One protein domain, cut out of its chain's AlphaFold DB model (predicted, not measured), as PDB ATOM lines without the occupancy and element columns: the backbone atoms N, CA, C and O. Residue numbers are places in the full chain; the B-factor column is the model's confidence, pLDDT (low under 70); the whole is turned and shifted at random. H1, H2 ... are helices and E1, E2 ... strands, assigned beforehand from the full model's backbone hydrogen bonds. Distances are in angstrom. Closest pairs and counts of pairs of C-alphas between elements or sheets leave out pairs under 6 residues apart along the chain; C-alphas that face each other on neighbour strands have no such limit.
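Overview. This is residues 979 to 1111 of the 1111 residues of the protein "Subtilisin-like protein" of Lentithecium fluviatile CBS 122367 (UniProt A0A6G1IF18). Two sheets lie face to face as a sandwich, a larger one of six strands, E8 E9 E1 E2 E3 E10, and a smaller one of four, E4 E5 E6 E7, their strands crossed at 39 degrees. Two very short helices, H1 and H2, sit at the margin of the larger sheet, and loops beyond the strands hold the two C-alphas farthest apart. The printed part has 133 residues, with two named helices and ten named strands in the order E1 E2 H1 E3 E4 E5 E6 E7 E8 H2 E9 E10. The larger sheet is mixed and the smaller one all antiparallel, and the class is mostly strand. The whole is compact, with a radius of gyration of the C-alphas of 14.8 A and spans of 44 by 30 by 26 A.

Along the chain. In the larger sheet, E8 is residues 1072 to 1076, E9 is residues 1089 to 1098 at 27.4 A, and E1 is residues 979 to 986 at 23.1 A. E2 is residues 997 to 1006 at 27.9 A, E3 is residues 1019 to 1025 at 17.4 A, and E10 is residues 1107 to 1110. E1 begins at C-alpha 979 at (-49.329, -17.375, -12.481), and E10 ends at C-alpha 1110 at (-43.802, -15.256, 7.912). In the smaller sheet, E4 is residues 1031 to 1034, E5 is residues 1045 to 1051 at 18.6 A, E6 is residues 1055 to 1060 at 16.5 A, and E7 is residues 1063 to 1066. E5 begins at C-alpha 1045 at (-39.906, -24.273, -5.039). H1 is residues 1011 to 1014 and H2 is residues 1078 to 1081.

Arrangement. The larger sheet runs E8 E9 E1 E2 E3 E10, with E8 and E10 as edge strands, and is twisted, its C-alphas up to 7.1 A off the best plane. E1 and E2 form an antiparallel hairpin, with N 980 and O 1004 2.8 A apart, within hydrogen-bond range. E9 is antiparallel to E1, with N 1094 and O 981 at 2.8 A, and to E8, with N 1073 and O 1093 at 2.8 A. E3 is antiparallel to E2, with N 1001 and O 1021 at 2.9 A. E10 is parallel to E3 at 30 degrees, with N 1109 and O 1020 at 2.8 A. The smaller sheet is a meander, each strand the antiparallel neighbour of the one before, and its successive strands form hairpins. Its pairs within hydrogen-bond range include N 1033 and O 1046 at 2.8 A, N 1057 and O 1049 at 2.8 A, and N 1058 and O 1065 at 2.9 A. The facing parts of the two sheets are 9.3 A apart centre to centre, with best planes 14 degrees apart. Between the sheets, the closest C-alphas of E3 and E4 are those of Ala 1025 and Val 1031, 6.0 A apart. E7 and E9 are near each other, with 7 pairs of C-alphas within 10 A. H1 is on the larger sheet but over none of its strands, and its closest C-alphas to E2 are those of Asn 1014 and Pro 1005, 5.2 A apart. H2 only grazes that sheet with residues 1078 to 1081. Both helices are too short for an O i to N i+4 pair, and each has its 1 O i to N i+3 pair within range.

Size, cuts and confidence. The two C-alphas farthest apart are those of Ile 1083 and Ser 1103, at 46.2 A. The printed part has no cut and ends at residue 1111, the chain's last. The chain changes from one sheet to the other at the tight links E3 to E4 and E7 to E8, and no link is long. The mean pLDDT of the printed part is 83.1, and residues 1008 to 1013, 1079 to 1086 and 1111 are under 70.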
ATOM      1  N   CYS A 979     -49.603 -17.830 -13.832       93.00
ATOM      2  CA  CYS A 979     -49.329 -17.375 -12.481       93.00
ATOM      3  C   CYS A 979     -48.585 -16.042 -12.538       93.00
ATOM      4  O   CYS A 979     -47.847 -15.747 -13.483       93.00
ATOM      5  N   ARG A 980     -48.787 -15.248 -11.494       93.88
ATOM      6  CA  ARG A 980     -48.205 -13.931 -11.271       93.88
ATOM      7  C   ARG A 980     -47.403 -13.998  -9.980       93.88
ATOM      8  O   ARG A 980     -47.977 -14.294  -8.933       93.88
ATOM      9  N   ILE A 981     -46.096 -13.768 -10.055       94.00
ATOM     10  CA  ILE A 981     -45.241 -13.603  -8.875       94.00
ATOM     11  C   ILE A 981     -44.953 -12.116  -8.682       94.00
ATOM     12  O   ILE A 981     -44.521 -11.448  -9.616       94.00
ATOM     13  N   ASN A 982     -45.220 -11.602  -7.486       94.69
ATOM     14  CA  ASN A 982     -44.905 -10.240  -7.064       94.69
ATOM     15  C   ASN A 982     -43.876 -10.322  -5.932       94.69
ATOM     16  O   ASN A 982     -44.108 -11.020  -4.942       94.69
ATOM     17  N   VAL A 983     -42.753  -9.630  -6.091       93.25
ATOM     18  CA  VAL A 983     -41.658  -9.566  -5.121       93.25
ATOM     19  C   VAL A 983     -41.499  -8.128  -4.677       93.25
ATOM     20  O   VAL A 983     -41.358  -7.234  -5.510       93.25
ATOM     21  N   ILE A 984     -41.506  -7.930  -3.364       91.69
ATOM     22  CA  ILE A 984     -41.105  -6.687  -2.719       91.69
ATOM     23  C   ILE A 984     -39.793  -6.956  -1.980       91.69
ATOM     24  O   ILE A 984     -39.688  -7.939  -1.247       91.69
ATOM     25  N   GLU A 985     -38.821  -6.084  -2.208       90.25
ATOM     26  CA  GLU A 985     -37.445  -6.146  -1.718       90.25
ATOM     27  C   GLU A 985     -37.176  -4.824  -0.976       90.25
ATOM     28  O   GLU A 985     -37.254  -3.743  -1.574       90.25
ATOM     29  N   PHE A 986     -36.944  -4.899   0.336       88.06
ATOM     30  CA  PHE A 986     -36.633  -3.743   1.180       88.06
ATOM     31  C   PHE A 986     -35.127  -3.749   1.487       88.06
ATOM     32  O   PHE A 986     -34.662  -4.560   2.295       88.06
ATOM     33  N   ASP A 987     -34.376  -2.855   0.835       83.56
ATOM     34  CA  ASP A 987     -32.925  -2.736   1.027       83.56
ATOM     35  C   ASP A 987     -32.592  -2.198   2.422       83.56
ATOM     36  O   ASP A 987     -33.377  -1.498   3.074       83.56
ATOM     37  N   ASN A 988     -31.355  -2.430   2.835       80.31
ATOM     38  CA  ASN A 988     -30.768  -1.759   3.970       80.31
ATOM     39  C   ASN A 988     -30.704  -0.226   3.743       80.31
ATOM     40  O   ASN A 988     -30.347   0.244   2.655       80.31
ATOM     41  N   PRO A 989     -30.976   0.596   4.776       74.50
ATOM     42  CA  PRO A 989     -30.731   2.037   4.714       74.50
ATOM     43  C   PRO A 989     -29.256   2.407   4.478       74.50
ATOM     44  O   PRO A 989     -28.985   3.494   3.974       74.50
ATOM     45  N   ASP A 990     -28.305   1.522   4.808       78.19
ATOM     46  CA  ASP A 990     -26.908   1.645   4.379       78.19
ATOM     47  C   ASP A 990     -26.706   0.955   3.010       78.19
ATOM     48  O   ASP A 990     -26.692  -0.277   2.960       78.19
ATOM     49  N   PRO A 991     -26.469   1.700   1.907       72.00
ATOM     50  CA  PRO A 991     -26.275   1.144   0.560       72.00
ATOM     51  C   PRO A 991     -24.932   0.405   0.371       72.00
ATOM     52  O   PRO A 991     -24.498   0.179  -0.756       72.00
ATOM     53  N   ASN A 992     -24.239   0.069   1.462       79.06
ATOM     54  CA  ASN A 992     -23.068  -0.807   1.481       79.06
ATOM     55  C   ASN A 992     -23.356  -2.149   2.191       79.06
ATOM     56  O   ASN A 992     -22.477  -3.014   2.226       79.06
ATOM     57  N   ASN A 993     -24.544  -2.331   2.788       79.94
ATOM     58  CA  ASN A 993     -24.853  -3.433   3.707       79.94
ATOM     59  C   ASN A 993     -25.841  -4.468   3.134       79.94
ATOM     60  O   ASN A 993     -26.866  -4.791   3.733       79.94
ATOM     61  N   HIS A 994     -25.460  -5.068   2.012       76.56
ATOM     62  CA  HIS A 994     -26.168  -6.162   1.330       76.56
ATOM     63  C   HIS A 994     -26.049  -7.527   2.039       76.56
ATOM     64  O   HIS A 994     -25.876  -8.569   1.405       76.56
ATOM     65  N   THR A 995     -26.028  -7.548   3.378       79.25
ATOM     66  CA  THR A 995     -25.814  -8.788   4.147       79.25
ATOM     67  C   THR A 995     -27.113  -9.540   4.422       79.25
ATOM     68  O   THR A 995     -27.122 -10.765   4.305       79.25
ATOM     69  N   SER A 996     -28.197  -8.820   4.714       83.19
ATOM     70  CA  SER A 996     -29.557  -9.345   4.866       83.19
ATOM     71  C   SER A 996     -30.554  -8.233   4.541       83.19
ATOM     72  O   SER A 996     -30.460  -7.141   5.106       83.19
ATOM     73  N   GLU A 997     -31.483  -8.515   3.635       86.94
ATOM     74  CA  GLU A 997     -32.553  -7.621   3.177       86.94
ATOM     75  C   GLU A 997     -33.905  -8.316   3.430       86.94
ATOM     76  O   GLU A 997     -33.946  -9.546   3.545       86.94
ATOM     77  N   VAL A 998     -35.002  -7.558   3.547       89.81
ATOM     78  CA  VAL A 998     -36.331  -8.136   3.839       89.81
ATOM     79  C   VAL A 998     -37.071  -8.408   2.530       89.81
ATOM     80  O   VAL A 998     -37.206  -7.516   1.687       89.81
ATOM     81  N   TRP A 999     -37.595  -9.623   2.372       93.25
ATOM     82  CA  TRP A 999     -38.278 -10.077   1.160       93.25
ATOM     83  C   TRP A 999     -39.739 -10.411   1.448       93.25
ATOM     84  O   TRP A 999     -40.052 -11.148   2.379       93.25
ATOM     85  N   SER A1000     -40.646  -9.910   0.607       94.31
ATOM     86  CA  SER A1000     -42.068 -10.271   0.598       94.31
ATOM     87  C   SER A1000     -42.436 -10.801  -0.786       94.31
ATOM     88  O   SER A1000     -42.628 -10.028  -1.729       94.31
ATOM     89  N   ILE A1001     -42.561 -12.121  -0.902       94.75
ATOM     90  CA  ILE A1001     -42.764 -12.831  -2.166       94.75
ATOM     91  C   ILE A1001     -44.164 -13.452  -2.178       94.75
ATOM     92  O   ILE A1001     -44.516 -14.232  -1.295       94.75
ATOM     93  N   ALA A1002     -44.976 -13.111  -3.180       93.94
ATOM     94  CA  ALA A1002     -46.354 -13.576  -3.330       93.94
ATOM     95  C   ALA A1002     -46.586 -14.201  -4.710       93.94
ATOM     96  O   ALA A1002     -46.318 -13.562  -5.725       93.94
ATOM     97  N   ILE A1003     -47.150 -15.409  -4.756       93.56
ATOM     98  CA  ILE A1003     -47.550 -16.096  -5.993       93.56
ATOM     99  C   ILE A1003     -49.078 -16.177  -6.031       93.56
ATOM    100  O   ILE A1003     -49.716 -16.599  -5.062       93.56
ATOM    101  N   MET A1004     -49.664 -15.762  -7.151       93.38
ATOM    102  CA  MET A1004     -51.109 -15.663  -7.378       93.38
ATOM    103  C   MET A1004     -51.488 -16.279  -8.738       93.38
ATOM    104  O   MET A1004     -50.674 -16.242  -9.666       93.38
ATOM    105  N   PRO A1005     -52.713 -16.804  -8.914       91.81
ATOM    106  CA  PRO A1005     -53.261 -17.130 -10.228       91.81
ATOM    107  C   PRO A1005     -53.370 -15.887 -11.121       91.81
ATOM    108  O   PRO A1005     -53.556 -14.771 -10.638       91.81
ATOM    109  N   LEU A1006     -53.353 -16.090 -12.437       88.75
ATOM    110  CA  LEU A1006     -53.730 -15.083 -13.424       88.75
ATOM    111  C   LEU A1006     -54.789 -15.662 -14.372       88.75
ATOM    112  O   LEU A1006     -54.501 -16.329 -15.363       88.75
ATOM    113  N   THR A1007     -56.047 -15.399 -14.037       81.31
ATOM    114  CA  THR A1007     -57.239 -15.818 -14.781       81.31
ATOM    115  C   THR A1007     -57.871 -14.608 -15.488       81.31
ATOM    116  O   THR A1007     -58.222 -13.636 -14.816       81.31
ATOM    117  N   PRO A1008     -58.065 -14.619 -16.825       69.50
ATOM    118  CA  PRO A1008     -58.496 -13.419 -17.559       69.50
ATOM    119  C   PRO A1008     -59.845 -12.811 -17.138       69.50
ATOM    120  O   PRO A1008     -60.072 -11.631 -17.376       69.50
ATOM    121  N   ASN A1009     -60.731 -13.604 -16.524       64.69
ATOM    122  CA  ASN A1009     -62.135 -13.243 -16.286       64.69
ATOM    123  C   ASN A1009     -62.565 -13.301 -14.804       64.69
ATOM    124  O   ASN A1009     -63.764 -13.303 -14.533       64.69
ATOM    125  N   ASN A1010     -61.641 -13.405 -13.837       64.88
ATOM    126  CA  ASN A1010     -62.004 -13.497 -12.416       64.88
ATOM    127  C   ASN A1010     -61.025 -12.740 -11.498       64.88
ATOM    128  O   ASN A1010     -59.959 -13.233 -11.131       64.88
ATOM    129  N   ALA A1011     -61.425 -11.533 -11.090       51.03
ATOM    130  CA  ALA A1011     -60.633 -10.667 -10.215       51.03
ATOM    131  C   ALA A1011     -60.417 -11.243  -8.800       51.03
ATOM    132  O   ALA A1011     -59.384 -10.970  -8.191       51.03
ATOM    133  N   LEU A1012     -61.341 -12.072  -8.290       36.91
ATOM    134  CA  LEU A1012     -61.226 -12.676  -6.956       36.91
ATOM    135  C   LEU A1012     -60.084 -13.703  -6.910       36.91
ATOM    136  O   LEU A1012     -59.252 -13.673  -6.002       36.91
ATOM    137  N   THR A1013     -59.977 -14.566  -7.926       64.88
ATOM    138  CA  THR A1013     -58.859 -15.521  -8.019       64.88
ATOM    139  C   THR A1013     -57.530 -14.841  -8.334       64.88
ATOM    140  O   THR A1013     -56.506 -15.302  -7.844       64.88
ATOM    141  N   ASN A1014     -57.520 -13.717  -9.060       73.06
ATOM    142  CA  ASN A1014     -56.276 -13.019  -9.423       73.06
ATOM    143  C   ASN A1014     -55.534 -12.385  -8.234       73.06
ATOM    144  O   ASN A1014     -54.333 -12.127  -8.334       73.06
ATOM    145  N   ASN A1015     -56.230 -12.147  -7.119       75.00
ATOM    146  CA  ASN A1015     -55.657 -11.626  -5.872       75.00
ATOM    147  C   ASN A1015     -55.530 -12.700  -4.773       75.00
ATOM    148  O   ASN A1015     -55.057 -12.409  -3.675       75.00
ATOM    149  N   THR A1016     -55.922 -13.947  -5.053       81.81
ATOM    150  CA  THR A1016     -55.738 -15.064  -4.118       81.81
ATOM    151  C   THR A1016     -54.258 -15.443  -4.079       81.81
ATOM    152  O   THR A1016     -53.738 -16.004  -5.042       81.81
ATOM    153  N   LYS A1017     -53.564 -15.160  -2.971       89.94
ATOM    154  CA  LYS A1017     -52.208 -15.684  -2.742       89.94
ATOM    155  C   LYS A1017     -52.298 -17.208  -2.597       89.94
ATOM    156  O   LYS A1017     -52.871 -17.691  -1.626       89.94
ATOM    157  N   ILE A1018     -51.756 -17.957  -3.558       90.38
ATOM    158  CA  ILE A1018     -51.599 -19.417  -3.427       90.38
ATOM    159  C   ILE A1018     -50.334 -19.764  -2.639       90.38
ATOM    160  O   ILE A1018     -50.311 -20.784  -1.960       90.38
ATOM    161  N   CYS A1019     -49.313 -18.905  -2.698       92.12
ATOM    162  CA  CYS A1019     -48.094 -19.022  -1.904       92.12
ATOM    163  C   CYS A1019     -47.631 -17.624  -1.462       92.12
ATOM    164  O   CYS A1019     -47.684 -16.679  -2.258       92.12
ATOM    165  N   PHE A1020     -47.187 -17.477  -0.215       92.62
ATOM    166  CA  PHE A1020     -46.638 -16.231   0.324       92.62
ATOM    167  C   PHE A1020     -45.505 -16.506   1.308       92.62
ATOM    168  O   PHE A1020     -45.672 -17.321   2.210       92.62
ATOM    169  N   HIS A1021     -44.390 -15.797   1.159       93.44
ATOM    170  CA  HIS A1021     -43.259 -15.829   2.083       93.44
ATOM    171  C   HIS A1021     -42.829 -14.395   2.416       93.44
ATOM    172  O   HIS A1021     -42.452 -13.643   1.514       93.44
ATOM    173  N   GLY A1022     -42.886 -14.029   3.698       89.31
ATOM    174  CA  GLY A1022     -42.124 -12.916   4.270       89.31
ATOM    175  C   GLY A1022     -40.908 -13.469   5.012       89.31
ATOM    176  O   GLY A1022     -41.094 -14.344   5.854       89.31
ATOM    177  N   THR A1023     -39.695 -13.038   4.658       92.06
ATOM    178  CA  THR A1023     -38.445 -13.682   5.105       92.06
ATOM    179  C   THR A1023     -37.222 -12.768   4.930       92.06
ATOM    180  O   THR A1023     -37.209 -11.912   4.042       92.06
ATOM    181  N   ASP A1024     -36.188 -12.959   5.752       89.19
ATOM    182  CA  ASP A1024     -34.903 -12.251   5.662       89.19
ATOM    183  C   ASP A1024     -33.913 -13.054   4.806       89.19
ATOM    184  O   ASP A1024     -33.607 -14.209   5.115       89.19
ATOM    185  N   ALA A1025     -33.370 -12.450   3.744       89.62
ATOM    186  CA  ALA A1025     -32.437 -13.136   2.850       89.62
ATOM    187  C   ALA A1025     -31.331 -12.229   2.301       89.62
ATOM    188  O   ALA A1025     -31.499 -11.028   2.089       89.62
ATOM    189  N   ASN A1026     -30.177 -12.838   2.030       88.38
ATOM    190  CA  ASN A1026     -29.061 -12.184   1.360       88.38
ATOM    191  C   ASN A1026     -29.332 -12.082  -0.151       88.38
ATOM    192  O   ASN A1026     -29.581 -13.104  -0.788       88.38
ATOM    193  N   GLU A1027     -29.219 -10.889  -0.744       81.69
ATOM    194  CA  GLU A1027     -29.480 -10.653  -2.179       81.69
ATOM    195  C   GLU A1027     -28.752 -11.624  -3.133       81.69
ATOM    196  O   GLU A1027     -29.325 -12.051  -4.138       81.69
ATOM    197  N   GLN A1028     -27.513 -12.017  -2.819       79.38
ATOM    198  CA  GLN A1028     -26.645 -12.799  -3.714       79.38
ATOM    199  C   GLN A1028     -26.942 -14.302  -3.672       79.38
ATOM    200  O   GLN A1028     -26.720 -14.999  -4.666       79.38
ATOM    201  N   THR A1029     -27.449 -14.821  -2.549       85.06
ATOM    202  CA  THR A1029     -27.967 -16.200  -2.469       85.06
ATOM    203  C   THR A1029     -29.443 -16.272  -2.846       85.06
ATOM    204  O   THR A1029     -29.884 -17.263  -3.433       85.06
ATOM    205  N   GLY A1030     -30.190 -15.216  -2.517       88.06
ATOM    206  CA  GLY A1030     -31.643 -15.181  -2.521       88.06
ATOM    207  C   GLY A1030     -32.271 -16.147  -1.525       88.06
ATOM    208  O   GLY A1030     -31.617 -16.602  -0.582       88.06
ATOM    209  N   VAL A1031     -33.538 -16.471  -1.779       93.12
ATOM    210  CA  VAL A1031     -34.359 -17.380  -0.975       93.12
ATOM    211  C   VAL A1031     -35.135 -18.371  -1.845       93.12
ATOM    212  O   VAL A1031     -35.579 -18.052  -2.948       93.12
ATOM    213  N   ASP A1032     -35.301 -19.584  -1.321       93.38
ATOM    214  CA  ASP A1032     -36.111 -20.652  -1.900       93.38
ATOM    215  C   ASP A1032     -37.535 -20.605  -1.321       93.38
ATOM    216  O   ASP A1032     -37.781 -20.987  -0.178       93.38
ATOM    217  N   VAL A1033     -38.483 -20.127  -2.126       91.81
ATOM    218  CA  VAL A1033     -39.901 -19.984  -1.772       91.81
ATOM    219  C   VAL A1033     -40.633 -21.287  -2.055       91.81
ATOM    220  O   VAL A1033     -40.758 -21.690  -3.214       91.81
ATOM    221  N   ALA A1034     -41.135 -21.936  -1.007       92.38
ATOM    222  CA  ALA A1034     -41.944 -23.140  -1.133       92.38
ATOM    223  C   ALA A1034     -43.323 -22.809  -1.732       92.38
ATOM    224  O   ALA A1034     -43.923 -21.765  -1.470       92.38
ATOM    225  N   CYS A1035     -43.796 -23.676  -2.627       93.56
ATOM    226  CA  CYS A1035     -45.093 -23.532  -3.277       93.56
ATOM    227  C   CYS A1035     -45.633 -24.878  -3.819       93.56
ATOM    228  O   CYS A1035     -45.642 -25.113  -5.033       93.56
ATOM    229  N   PRO A1036     -46.109 -25.797  -2.954       91.31
ATOM    230  CA  PRO A1036     -46.757 -27.048  -3.349       91.31
ATOM    231  C   PRO A1036     -47.895 -26.902  -4.379       91.31
ATOM    232  O   PRO A1036     -47.985 -27.766  -5.252       91.31
ATOM    233  N   PRO A1037     -48.735 -25.844  -4.367       91.19
ATOM    234  CA  PRO A1037     -49.789 -25.682  -5.368       91.19
ATOM    235  C   PRO A1037     -49.318 -25.582  -6.826       91.19
ATOM    236  O   PRO A1037     -50.119 -25.880  -7.702       91.19
ATOM    237  N   ILE A1038     -48.071 -25.190  -7.133       89.50
ATOM    238  CA  ILE A1038     -47.617 -25.067  -8.538       89.50
ATOM    239  C   ILE A1038     -46.867 -26.299  -9.075       89.50
ATOM    240  O   ILE A1038     -46.612 -26.375 -10.279       89.50
ATOM    241  N   GLY A1039     -46.521 -27.286  -8.240       88.62
ATOM    242  CA  GLY A1039     -45.757 -28.446  -8.705       88.62
ATOM    243  C   GLY A1039     -45.388 -29.468  -7.631       88.62
ATOM    244  O   GLY A1039     -46.093 -29.639  -6.640       88.62
ATOM    245  N   GLU A1040     -44.294 -30.197  -7.870       80.06
ATOM    246  CA  GLU A1040     -43.731 -31.210  -6.964       80.06
ATOM    247  C   GLU A1040     -42.199 -31.235  -7.081       80.06
ATOM    248  O   GLU A1040     -41.651 -30.986  -8.161       80.06
ATOM    249  N   GLY A1041     -41.502 -31.533  -5.977       86.50
ATOM    250  CA  GLY A1041     -40.035 -31.519  -5.904       86.50
ATOM    251  C   GLY A1041     -39.461 -30.142  -6.246       86.50
ATOM    252  O   GLY A1041     -39.952 -29.122  -5.769       86.50
ATOM    253  N   ASP A1042     -38.483 -30.106  -7.150       79.94
ATOM    254  CA  ASP A1042     -37.843 -28.880  -7.659       79.94
ATOM    255  C   ASP A1042     -38.817 -27.935  -8.408       79.94
ATOM    256  O   ASP A1042     -38.443 -26.835  -8.809       79.94
ATOM    257  N   LYS A1043     -40.075 -28.359  -8.629       82.06
ATOM    258  CA  LYS A1043     -41.171 -27.525  -9.157       82.06
ATOM    259  C   LYS A1043     -42.178 -27.064  -8.101       82.06
ATOM    260  O   LYS A1043     -43.096 -26.330  -8.446       82.06
ATOM    261  N   SER A1044     -42.020 -27.451  -6.841       88.19
ATOM    262  CA  SER A1044     -42.726 -26.847  -5.699       88.19
ATOM    263  C   SER A1044     -41.846 -25.847  -4.937       88.19
ATOM    264  O   SER A1044     -42.103 -25.582  -3.769       88.19
ATOM    265  N   VAL A1045     -40.803 -25.306  -5.580       91.25
ATOM    266  CA  VAL A1045     -39.906 -24.273  -5.039       91.25
ATOM    267  C   VAL A1045     -39.573 -23.257  -6.137       91.25
ATOM    268  O   VAL A1045     -39.275 -23.664  -7.260       91.25
ATOM    269  N   ILE A1046     -39.599 -21.956  -5.831       92.44
ATOM    270  CA  ILE A1046     -39.043 -20.890  -6.685       92.44
ATOM    271  C   ILE A1046     -37.860 -20.242  -5.961       92.44
ATOM    272  O   ILE A1046     -38.040 -19.669  -4.892       92.44
ATOM    273  N   ASN A1047     -36.669 -20.277  -6.563       93.94
ATOM    274  CA  ASN A1047     -35.532 -19.486  -6.090       93.94
ATOM    275  C   ASN A1047     -35.682 -18.044  -6.598       93.94
ATOM    276  O   ASN A1047     -35.785 -17.821  -7.810       93.94
ATOM    277  N   VAL A1048     -35.691 -17.079  -5.682       93.75
ATOM    278  CA  VAL A1048     -35.758 -15.638  -5.965       93.75
ATOM    279  C   VAL A1048     -34.481 -15.001  -5.434       93.75
ATOM    280  O   VAL A1048     -34.221 -15.074  -4.236       93.75
ATOM    281  N   ARG A1049     -33.663 -14.417  -6.318       91.81
ATOM    282  CA  ARG A1049     -32.353 -13.840  -5.971       91.81
ATOM    283  C   ARG A1049     -31.960 -12.689  -6.889       91.81
ATOM    284  O   ARG A1049     -32.519 -12.547  -7.973       91.81
ATOM    285  N   ARG A1050     -30.925 -11.939  -6.525       87.31
ATOM    286  CA  ARG A1050     -30.299 -10.942  -7.398       87.31
ATOM    287  C   ARG A1050     -29.167 -11.538  -8.237       87.31
ATOM    288  O   ARG A1050     -28.491 -12.481  -7.831       87.31
ATOM    289  N   GLU A1051     -28.932 -10.964  -9.414       85.50
ATOM    290  CA  GLU A1051     -27.731 -11.193 -10.223       85.50
ATOM    291  C   GLU A1051     -26.950  -9.895 -10.494       85.50
ATOM    292  O   GLU A1051     -27.435  -8.781 -10.289       85.50
ATOM    293  N   ILE A1052     -25.704 -10.064 -10.952       77.81
ATOM    294  CA  ILE A1052     -24.743  -8.988 -11.229       77.81
ATOM    295  C   ILE A1052     -25.373  -7.923 -12.137       77.81
ATOM    296  O   ILE A1052     -25.875  -8.231 -13.218       77.81
ATOM    297  N   GLY A1053     -25.272  -6.659 -11.721       75.50
ATOM    298  CA  GLY A1053     -25.927  -5.542 -12.403       75.50
ATOM    299  C   GLY A1053     -27.349  -5.271 -11.912       75.50
ATOM    300  O   GLY A1053     -28.136  -4.737 -12.686       75.50
ATOM    301  N   ASP A1054     -27.644  -5.632 -10.657       71.75
ATOM    302  CA  ASP A1054     -28.855  -5.249  -9.917       71.75
ATOM    303  C   ASP A1054     -30.164  -5.755 -10.553       71.75
ATOM    304  O   ASP A1054     -31.149  -5.036 -10.721       71.75
ATOM    305  N   ARG A1055     -30.152  -7.028 -10.973       81.56
ATOM    306  CA  ARG A1055     -31.281  -7.668 -11.666       81.56
ATOM    307  C   ARG A1055     -31.914  -8.723 -10.784       81.56
ATOM    308  O   ARG A1055     -31.252  -9.699 -10.434       81.56
ATOM    309  N   LEU A1056     -33.201  -8.577 -10.494       86.12
ATOM    310  CA  LEU A1056     -33.969  -9.648  -9.872       86.12
ATOM    311  C   LEU A1056     -34.114 -10.822 -10.852       86.12
ATOM    312  O   LEU A1056     -34.529 -10.633 -12.001       86.12
ATOM    313  N   ARG A1057     -33.779 -12.025 -10.383       88.94
ATOM    314  CA  ARG A1057     -33.888 -13.296 -11.096       88.94
ATOM    315  C   ARG A1057     -34.793 -14.264 -10.341       88.94
ATOM    316  O   ARG A1057     -34.671 -14.471  -9.137       88.94
ATOM    317  N   PHE A1058     -35.618 -14.943 -11.122       90.31
ATOM    318  CA  PHE A1058     -36.511 -16.015 -10.714       90.31
ATOM    319  C   PHE A1058     -36.040 -17.325 -11.348       90.31
ATOM    320  O   PHE A1058     -35.703 -17.337 -12.536       90.31
ATOM    321  N   VAL A1059     -36.041 -18.431 -10.603       89.62
ATOM    322  CA  VAL A1059     -35.769 -19.779 -11.138       89.62
ATOM    323  C   VAL A1059     -36.821 -20.758 -10.627       89.62
ATOM    324  O   VAL A1059     -37.007 -20.894  -9.421       89.62
ATOM    325  N   TRP A1060     -37.489 -21.460 -11.545       90.44
ATOM    326  CA  TRP A1060     -38.511 -22.465 -11.235       90.44
ATOM    327  C   TRP A1060     -38.261 -23.722 -12.075       90.44
ATOM    328  O   TRP A1060     -38.436 -23.728 -13.300       90.44
ATOM    329  N   GLY A1061     -37.782 -24.791 -11.435       87.25
ATOM    330  CA  GLY A1061     -37.244 -25.961 -12.134       87.25
ATOM    331  C   GLY A1061     -36.133 -25.586 -13.128       87.25
ATOM    332  O   GLY A1061     -35.063 -25.133 -12.737       87.25
ATOM    333  N   ASN A1062     -36.395 -25.772 -14.427       86.25
ATOM    334  CA  ASN A1062     -35.454 -25.454 -15.513       86.25
ATOM    335  C   ASN A1062     -35.687 -24.071 -16.150       86.25
ATOM    336  O   ASN A1062     -34.942 -23.687 -17.052       86.25
ATOM    337  N   GLU A1063     -36.742 -23.361 -15.756       86.19
ATOM    338  CA  GLU A1063     -37.114 -22.073 -16.338       86.19
ATOM    339  C   GLU A1063     -36.534 -20.924 -15.498       86.19
ATOM    340  O   GLU A1063     -36.231 -21.068 -14.309       86.19
ATOM    341  N   THR A1064     -36.277 -19.789 -16.140       87.50
ATOM    342  CA  THR A1064     -35.661 -18.611 -15.525       87.50
ATOM    343  C   THR A1064     -36.264 -17.361 -16.139       87.50
ATOM    344  O   THR A1064     -36.437 -17.310 -17.356       87.50
ATOM    345  N   TRP A1065     -36.514 -16.361 -15.298       87.38
ATOM    346  CA  TRP A1065     -36.934 -15.018 -15.694       87.38
ATOM    347  C   TRP A1065     -36.074 -13.985 -14.982       87.38
ATOM    348  O   TRP A1065     -35.522 -14.240 -13.907       87.38
ATOM    349  N   THR A1066     -36.000 -12.810 -15.576       86.38
ATOM    350  CA  THR A1066     -35.319 -11.625 -15.070       86.38
ATOM    351  C   THR A1066     -36.253 -10.425 -15.170       86.38
ATOM    352  O   THR A1066     -37.166 -10.415 -15.994       86.38
ATOM    353  N   ALA A1067     -36.003  -9.376 -14.388       78.38
ATOM    354  CA  ALA A1067     -36.776  -8.130 -14.461       78.38
ATOM    355  C   ALA A1067     -36.762  -7.428 -15.847       78.38
ATOM    356  O   ALA A1067     -37.507  -6.471 -16.040       78.38
ATOM    357  N   GLU A1068     -35.934  -7.887 -16.798       82.19
ATOM    358  CA  GLU A1068     -35.829  -7.377 -18.175       82.19
ATOM    359  C   GLU A1068     -36.682  -8.159 -19.202       82.19
ATOM    360  O   GLU A1068     -36.808  -7.719 -20.345       82.19
ATOM    361  N   ASP A1069     -37.257  -9.313 -18.837       86.62
ATOM    362  CA  ASP A1069     -38.085 -10.117 -19.748       86.62
ATOM    363  C   ASP A1069     -39.440  -9.443 -20.045       86.62
ATOM    364  O   ASP A1069     -40.056  -8.860 -19.158       86.62
ATOM    365  N   GLU A1070     -39.987  -9.616 -21.259       87.25
ATOM    366  CA  GLU A1070     -41.257  -8.997 -21.721       87.25
ATOM    367  C   GLU A1070     -42.508  -9.319 -20.867       87.25
ATOM    368  O   GLU A1070     -43.594  -8.799 -21.122       87.25
ATOM    369  N   ARG A1071     -42.386 -10.215 -19.881       87.94
ATOM    370  CA  ARG A1071     -43.453 -10.608 -18.945       87.94
ATOM    371  C   ARG A1071     -43.217 -10.128 -17.515       87.94
ATOM    372  O   ARG A1071     -43.991 -10.498 -16.634       87.94
ATOM    373  N   CYS A1072     -42.161  -9.358 -17.289       88.94
ATOM    374  CA  CYS A1072     -41.810  -8.760 -16.015       88.94
ATOM    375  C   CYS A1072     -41.964  -7.237 -16.085       88.94
ATOM    376  O   CYS A1072     -41.670  -6.605 -17.097       88.94
ATOM    377  N   VAL A1073     -42.434  -6.647 -14.991       87.81
ATOM    378  CA  VAL A1073     -42.612  -5.205 -14.826       87.81
ATOM    379  C   VAL A1073     -42.043  -4.817 -13.469       87.81
ATOM    380  O   VAL A1073     -42.467  -5.323 -12.431       87.81
ATOM    381  N   THR A1074     -41.086  -3.893 -13.467       86.19
ATOM    382  CA  THR A1074     -40.685  -3.209 -12.233       86.19
ATOM    383  C   THR A1074     -41.733  -2.140 -11.943       86.19
ATOM    384  O   THR A1074     -41.852  -1.177 -12.697       86.19
ATOM    385  N   LEU A1075     -42.527  -2.355 -10.895       84.31
ATOM    386  CA  LEU A1075     -43.603  -1.462 -10.460       84.31
ATOM    387  C   LEU A1075     -43.059  -0.283  -9.640       84.31
ATOM    388  O   LEU A1075     -43.620   0.805  -9.688       84.31
ATOM    389  N   GLU A1076     -41.956  -0.500  -8.923       83.88
ATOM    390  CA  GLU A1076     -41.266   0.508  -8.116       83.88
ATOM    391  C   GLU A1076     -39.766   0.194  -8.077       83.88
ATOM    392  O   GLU A1076     -39.380  -0.975  -7.994       83.88
ATOM    393  N   ASN A1077     -38.913   1.217  -8.154       79.12
ATOM    394  CA  ASN A1077     -37.458   1.063  -8.186       79.12
ATOM    395  C   ASN A1077     -36.784   2.116  -7.299       79.12
ATOM    396  O   ASN A1077     -37.158   3.286  -7.349       79.12
ATOM    397  N   TRP A1078     -35.737   1.720  -6.575       70.81
ATOM    398  CA  TRP A1078     -34.983   2.557  -5.634       70.81
ATOM    399  C   TRP A1078     -34.562   3.919  -6.207       70.81
ATOM    400  O   TRP A1078     -34.727   4.943  -5.556       70.81
ATOM    401  N   HIS A1079     -34.141   3.962  -7.474       64.88
ATOM    402  CA  HIS A1079     -33.764   5.203  -8.172       64.88
ATOM    403  C   HIS A1079     -34.924   6.182  -8.459       64.88
ATOM    404  O   HIS A1079     -34.729   7.195  -9.133       64.88
ATOM    405  N   GLN A1080     -36.141   5.873  -8.007       55.12
ATOM    406  CA  GLN A1080     -37.296   6.775  -8.007       55.12
ATOM    407  C   GLN A1080     -37.711   7.189  -6.583       55.12
ATOM    408  O   GLN A1080     -38.407   8.193  -6.441       55.12
ATOM    409  N   SER A1081     -37.264   6.470  -5.542       52.22
ATOM    410  CA  SER A1081     -37.591   6.735  -4.133       52.22
ATOM    411  C   SER A1081     -36.541   7.577  -3.390       52.22
ATOM    412  O   SER A1081     -36.764   7.915  -2.232       52.22
ATOM    413  N   ASP A1082     -35.444   7.984  -4.048       47.22
ATOM    414  CA  ASP A1082     -34.330   8.813  -3.518       47.22
ATOM    415  C   ASP A1082     -34.731  10.239  -3.024       47.22
ATOM    416  O   ASP A1082     -33.887  11.127  -2.885       47.22
ATOM    417  N   ILE A1083     -36.020  10.494  -2.775       51.47
ATOM    418  CA  ILE A1083     -36.582  11.739  -2.222       51.47
ATOM    419  C   ILE A1083     -37.011  11.569  -0.747       51.47
ATOM    420  O   ILE A1083     -37.028  12.561  -0.016       51.47
ATOM    421  N   ASP A1084     -37.284  10.343  -0.280       49.91
ATOM    422  CA  ASP A1084     -37.595  10.040   1.126       49.91
ATOM    423  C   ASP A1084     -36.552   9.064   1.709       49.91
ATOM    424  O   ASP A1084     -36.570   7.864   1.448       49.91
ATOM    425  N   GLU A1085     -35.642   9.581   2.543       55.22
ATOM    426  CA  GLU A1085     -34.444   8.896   3.085       55.22
ATOM    427  C   GLU A1085     -34.724   7.708   4.048       55.22
ATOM    428  O   GLU A1085     -33.867   7.346   4.855       55.22
ATOM    429  N   LYS A1086     -35.934   7.134   4.049       62.22
ATOM    430  CA  LYS A1086     -36.420   6.227   5.107       62.22
ATOM    431  C   LYS A1086     -36.741   4.805   4.665       62.22
ATOM    432  O   LYS A1086     -36.715   3.920   5.513       62.22
ATOM    433  N   GLU A1087     -37.047   4.578   3.390       73.19
ATOM    434  CA  GLU A1087     -37.475   3.262   2.909       73.19
ATOM    435  C   GLU A1087     -37.007   3.033   1.466       73.19
ATOM    436  O   GLU A1087     -37.459   3.691   0.531       73.19
ATOM    437  N   ARG A1088     -36.068   2.101   1.276       80.75
ATOM    438  CA  ARG A1088     -35.509   1.755  -0.038       80.75
ATOM    439  C   ARG A1088     -36.223   0.511  -0.573       80.75
ATOM    440  O   ARG A1088     -35.721  -0.606  -0.474       80.75
ATOM    441  N   LYS A1089     -37.432   0.711  -1.104       86.88
ATOM    442  CA  LYS A1089     -38.336  -0.350  -1.582       86.88
ATOM    443  C   LYS A1089     -38.248  -0.550  -3.098       86.88
ATOM    444  O   LYS A1089     -38.366   0.403  -3.867       86.88
ATOM    445  N   ARG A1090     -38.072  -1.798  -3.538       86.19
ATOM    446  CA  ARG A1090     -38.244  -2.221  -4.936       86.19
ATOM    447  C   ARG A1090     -39.423  -3.177  -5.011       86.19
ATOM    448  O   ARG A1090     -39.628  -3.993  -4.115       86.19
ATOM    449  N   GLN A1091     -40.186  -3.089  -6.096       92.06
ATOM    450  CA  GLN A1091     -41.271  -4.020  -6.370       92.06
ATOM    451  C   GLN A1091     -41.248  -4.477  -7.831       92.06
ATOM    452  O   GLN A1091     -41.293  -3.659  -8.753       92.06
ATOM    453  N   THR A1092     -41.215  -5.791  -8.043       91.56
ATOM    454  CA  THR A1092     -41.170  -6.420  -9.370       91.56
ATOM    455  C   THR A1092     -42.245  -7.494  -9.476       91.56
ATOM    456  O   THR A1092     -42.324  -8.394  -8.640       91.56
ATOM    457  N   GLU A1093     -43.046  -7.428 -10.534       92.69
ATOM    458  CA  GLU A1093     -44.084  -8.407 -10.844       92.69
ATOM    459  C   GLU A1093     -43.767  -9.130 -12.160       92.69
ATOM    460  O   GLU A1093     -43.411  -8.488 -13.144       92.69
ATOM    461  N   CYS A1094     -43.900 -10.458 -12.197       92.38
ATOM    462  CA  CYS A1094     -43.638 -11.287 -13.377       92.38
ATOM    463  C   CYS A1094     -44.761 -12.301 -13.635       92.38
ATOM    464  O   CYS A1094     -45.279 -12.928 -12.707       92.38
ATOM    465  N   VAL A1095     -45.095 -12.519 -14.912       91.19
ATOM    466  CA  VAL A1095     -46.113 -13.486 -15.358       91.19
ATOM    467  C   VAL A1095     -45.472 -14.696 -16.042       91.19
ATOM    468  O   VAL A1095     -44.815 -14.585 -17.081       91.19
ATOM    469  N   PHE A1096     -45.731 -15.884 -15.502       89.25
ATOM    470  CA  PHE A1096     -45.224 -17.159 -16.008       89.25
ATOM    471  C   PHE A1096     -46.359 -18.161 -16.256       89.25
ATOM    472  O   PHE A1096     -47.468 -18.021 -15.740       89.25
ATOM    473  N   GLY A1097     -46.105 -19.163 -17.101       87.81
ATOM    474  CA  GLY A1097     -47.037 -20.277 -17.280       87.81
ATOM    475  C   GLY A1097     -46.861 -21.259 -16.129       87.81
ATOM    476  O   GLY A1097     -45.735 -21.643 -15.840       87.81
ATOM    477  N   CYS A1098     -47.945 -21.664 -15.481       87.19
ATOM    478  CA  CYS A1098     -47.924 -22.580 -14.347       87.19
ATOM    479  C   CYS A1098     -48.990 -23.673 -14.517       87.19
ATOM    480  O   CYS A1098     -49.616 -23.814 -15.571       87.19
ATOM    481  N   ARG A1099     -49.183 -24.486 -13.478       88.00
ATOM    482  CA  ARG A1099     -50.343 -25.366 -13.362       88.00
ATOM    483  C   ARG A1099     -50.713 -25.494 -11.896       88.00
ATOM    484  O   ARG A1099     -49.878 -25.956 -11.124       88.00
ATOM    485  N   ILE A1100     -51.927 -25.098 -11.527       87.62
ATOM    486  CA  ILE A1100     -52.307 -25.026 -10.111       87.62
ATOM    487  C   ILE A1100     -53.017 -26.317  -9.684       87.62
ATOM    488  O   ILE A1100     -54.118 -26.638 -10.134       87.62
ATOM    489  N   ASP A1101     -52.370 -27.065  -8.796       88.88
ATOM    490  CA  ASP A1101     -52.924 -28.217  -8.095       88.88
ATOM    491  C   ASP A1101     -53.732 -27.752  -6.877       88.88
ATOM    492  O   ASP A1101     -53.278 -27.788  -5.735       88.88
ATOM    493  N   TRP A1102     -54.973 -27.340  -7.139       82.88
ATOM    494  CA  TRP A1102     -55.951 -26.915  -6.131       82.88
ATOM    495  C   TRP A1102     -56.342 -27.999  -5.103       82.88
ATOM    496  O   TRP A1102     -57.181 -27.737  -4.243       82.88
ATOM    497  N   SER A1103     -55.779 -29.215  -5.176       85.12
ATOM    498  CA  SER A1103     -55.916 -30.218  -4.108       85.12
ATOM    499  C   SER A1103     -54.905 -30.031  -2.970       85.12
ATOM    500  O   SER A1103     -55.108 -30.564  -1.876       85.12
ATOM    501  N   LYS A1104     -53.842 -29.249  -3.201       81.81
ATOM    502  CA  LYS A1104     -52.852 -28.852  -2.193       81.81
ATOM    503  C   LYS A1104     -53.265 -27.512  -1.563       81.81
ATOM    504  O   LYS A1104     -53.732 -26.627  -2.283       81.81
ATOM    505  N   PRO A1105     -53.129 -27.342  -0.235       77.69
ATOM    506  CA  PRO A1105     -53.478 -26.088   0.425       77.69
ATOM    507  C   PRO A1105     -52.516 -24.960   0.013       77.69
ATOM    508  O   PRO A1105     -51.358 -25.246  -0.306       77.69
ATOM    509  N   PRO A1106     -52.954 -23.687   0.061       83.12
ATOM    510  CA  PRO A1106     -52.051 -22.545  -0.021       83.12
ATOM    511  C   PRO A1106     -50.982 -22.583   1.075       83.12
ATOM    512  O   PRO A1106     -51.260 -23.021   2.194       83.12
ATOM    513  N   GLU A1107     -49.786 -22.084   0.773       85.00
ATOM    514  CA  GLU A1107     -48.674 -22.018   1.727       85.00
ATOM    515  C   GLU A1107     -48.366 -20.564   2.114       85.00
ATOM    516  O   GLU A1107     -48.257 -19.687   1.260       85.00
ATOM    517  N   MET A1108     -48.278 -20.290   3.416       84.38
ATOM    518  CA  MET A1108     -48.167 -18.938   3.968       84.38
ATOM    519  C   MET A1108     -47.121 -18.941   5.088       84.38
ATOM    520  O   MET A1108     -47.413 -19.397   6.195       84.38
ATOM    521  N   HIS A1109     -45.926 -18.420   4.809       80.00
ATOM    522  CA  HIS A1109     -44.845 -18.248   5.783       80.00
ATOM    523  C   HIS A1109     -44.572 -16.770   6.070       80.00
ATOM    524  O   HIS A1109     -44.662 -15.903   5.196       80.00
ATOM    525  N   LEU A1110     -44.250 -16.516   7.332       71.62
ATOM    526  CA  LEU A1110     -43.802 -15.256   7.912       71.62
ATOM    527  C   LEU A1110     -42.775 -15.663   8.972       71.62
ATOM    528  O   LEU A1110     -43.178 -16.238   9.989       71.62
ATOM    529  N   ASP A1111     -41.493 -15.445   8.684       60.25
ATOM    530  CA  ASP A1111     -40.382 -15.719   9.611       60.25
ATOM    531  C   ASP A1111     -40.250 -14.634  10.708       60.25
ATOM    532  O   ASP A1111     -40.604 -13.459  10.439       60.25
TER     533      ASP A1111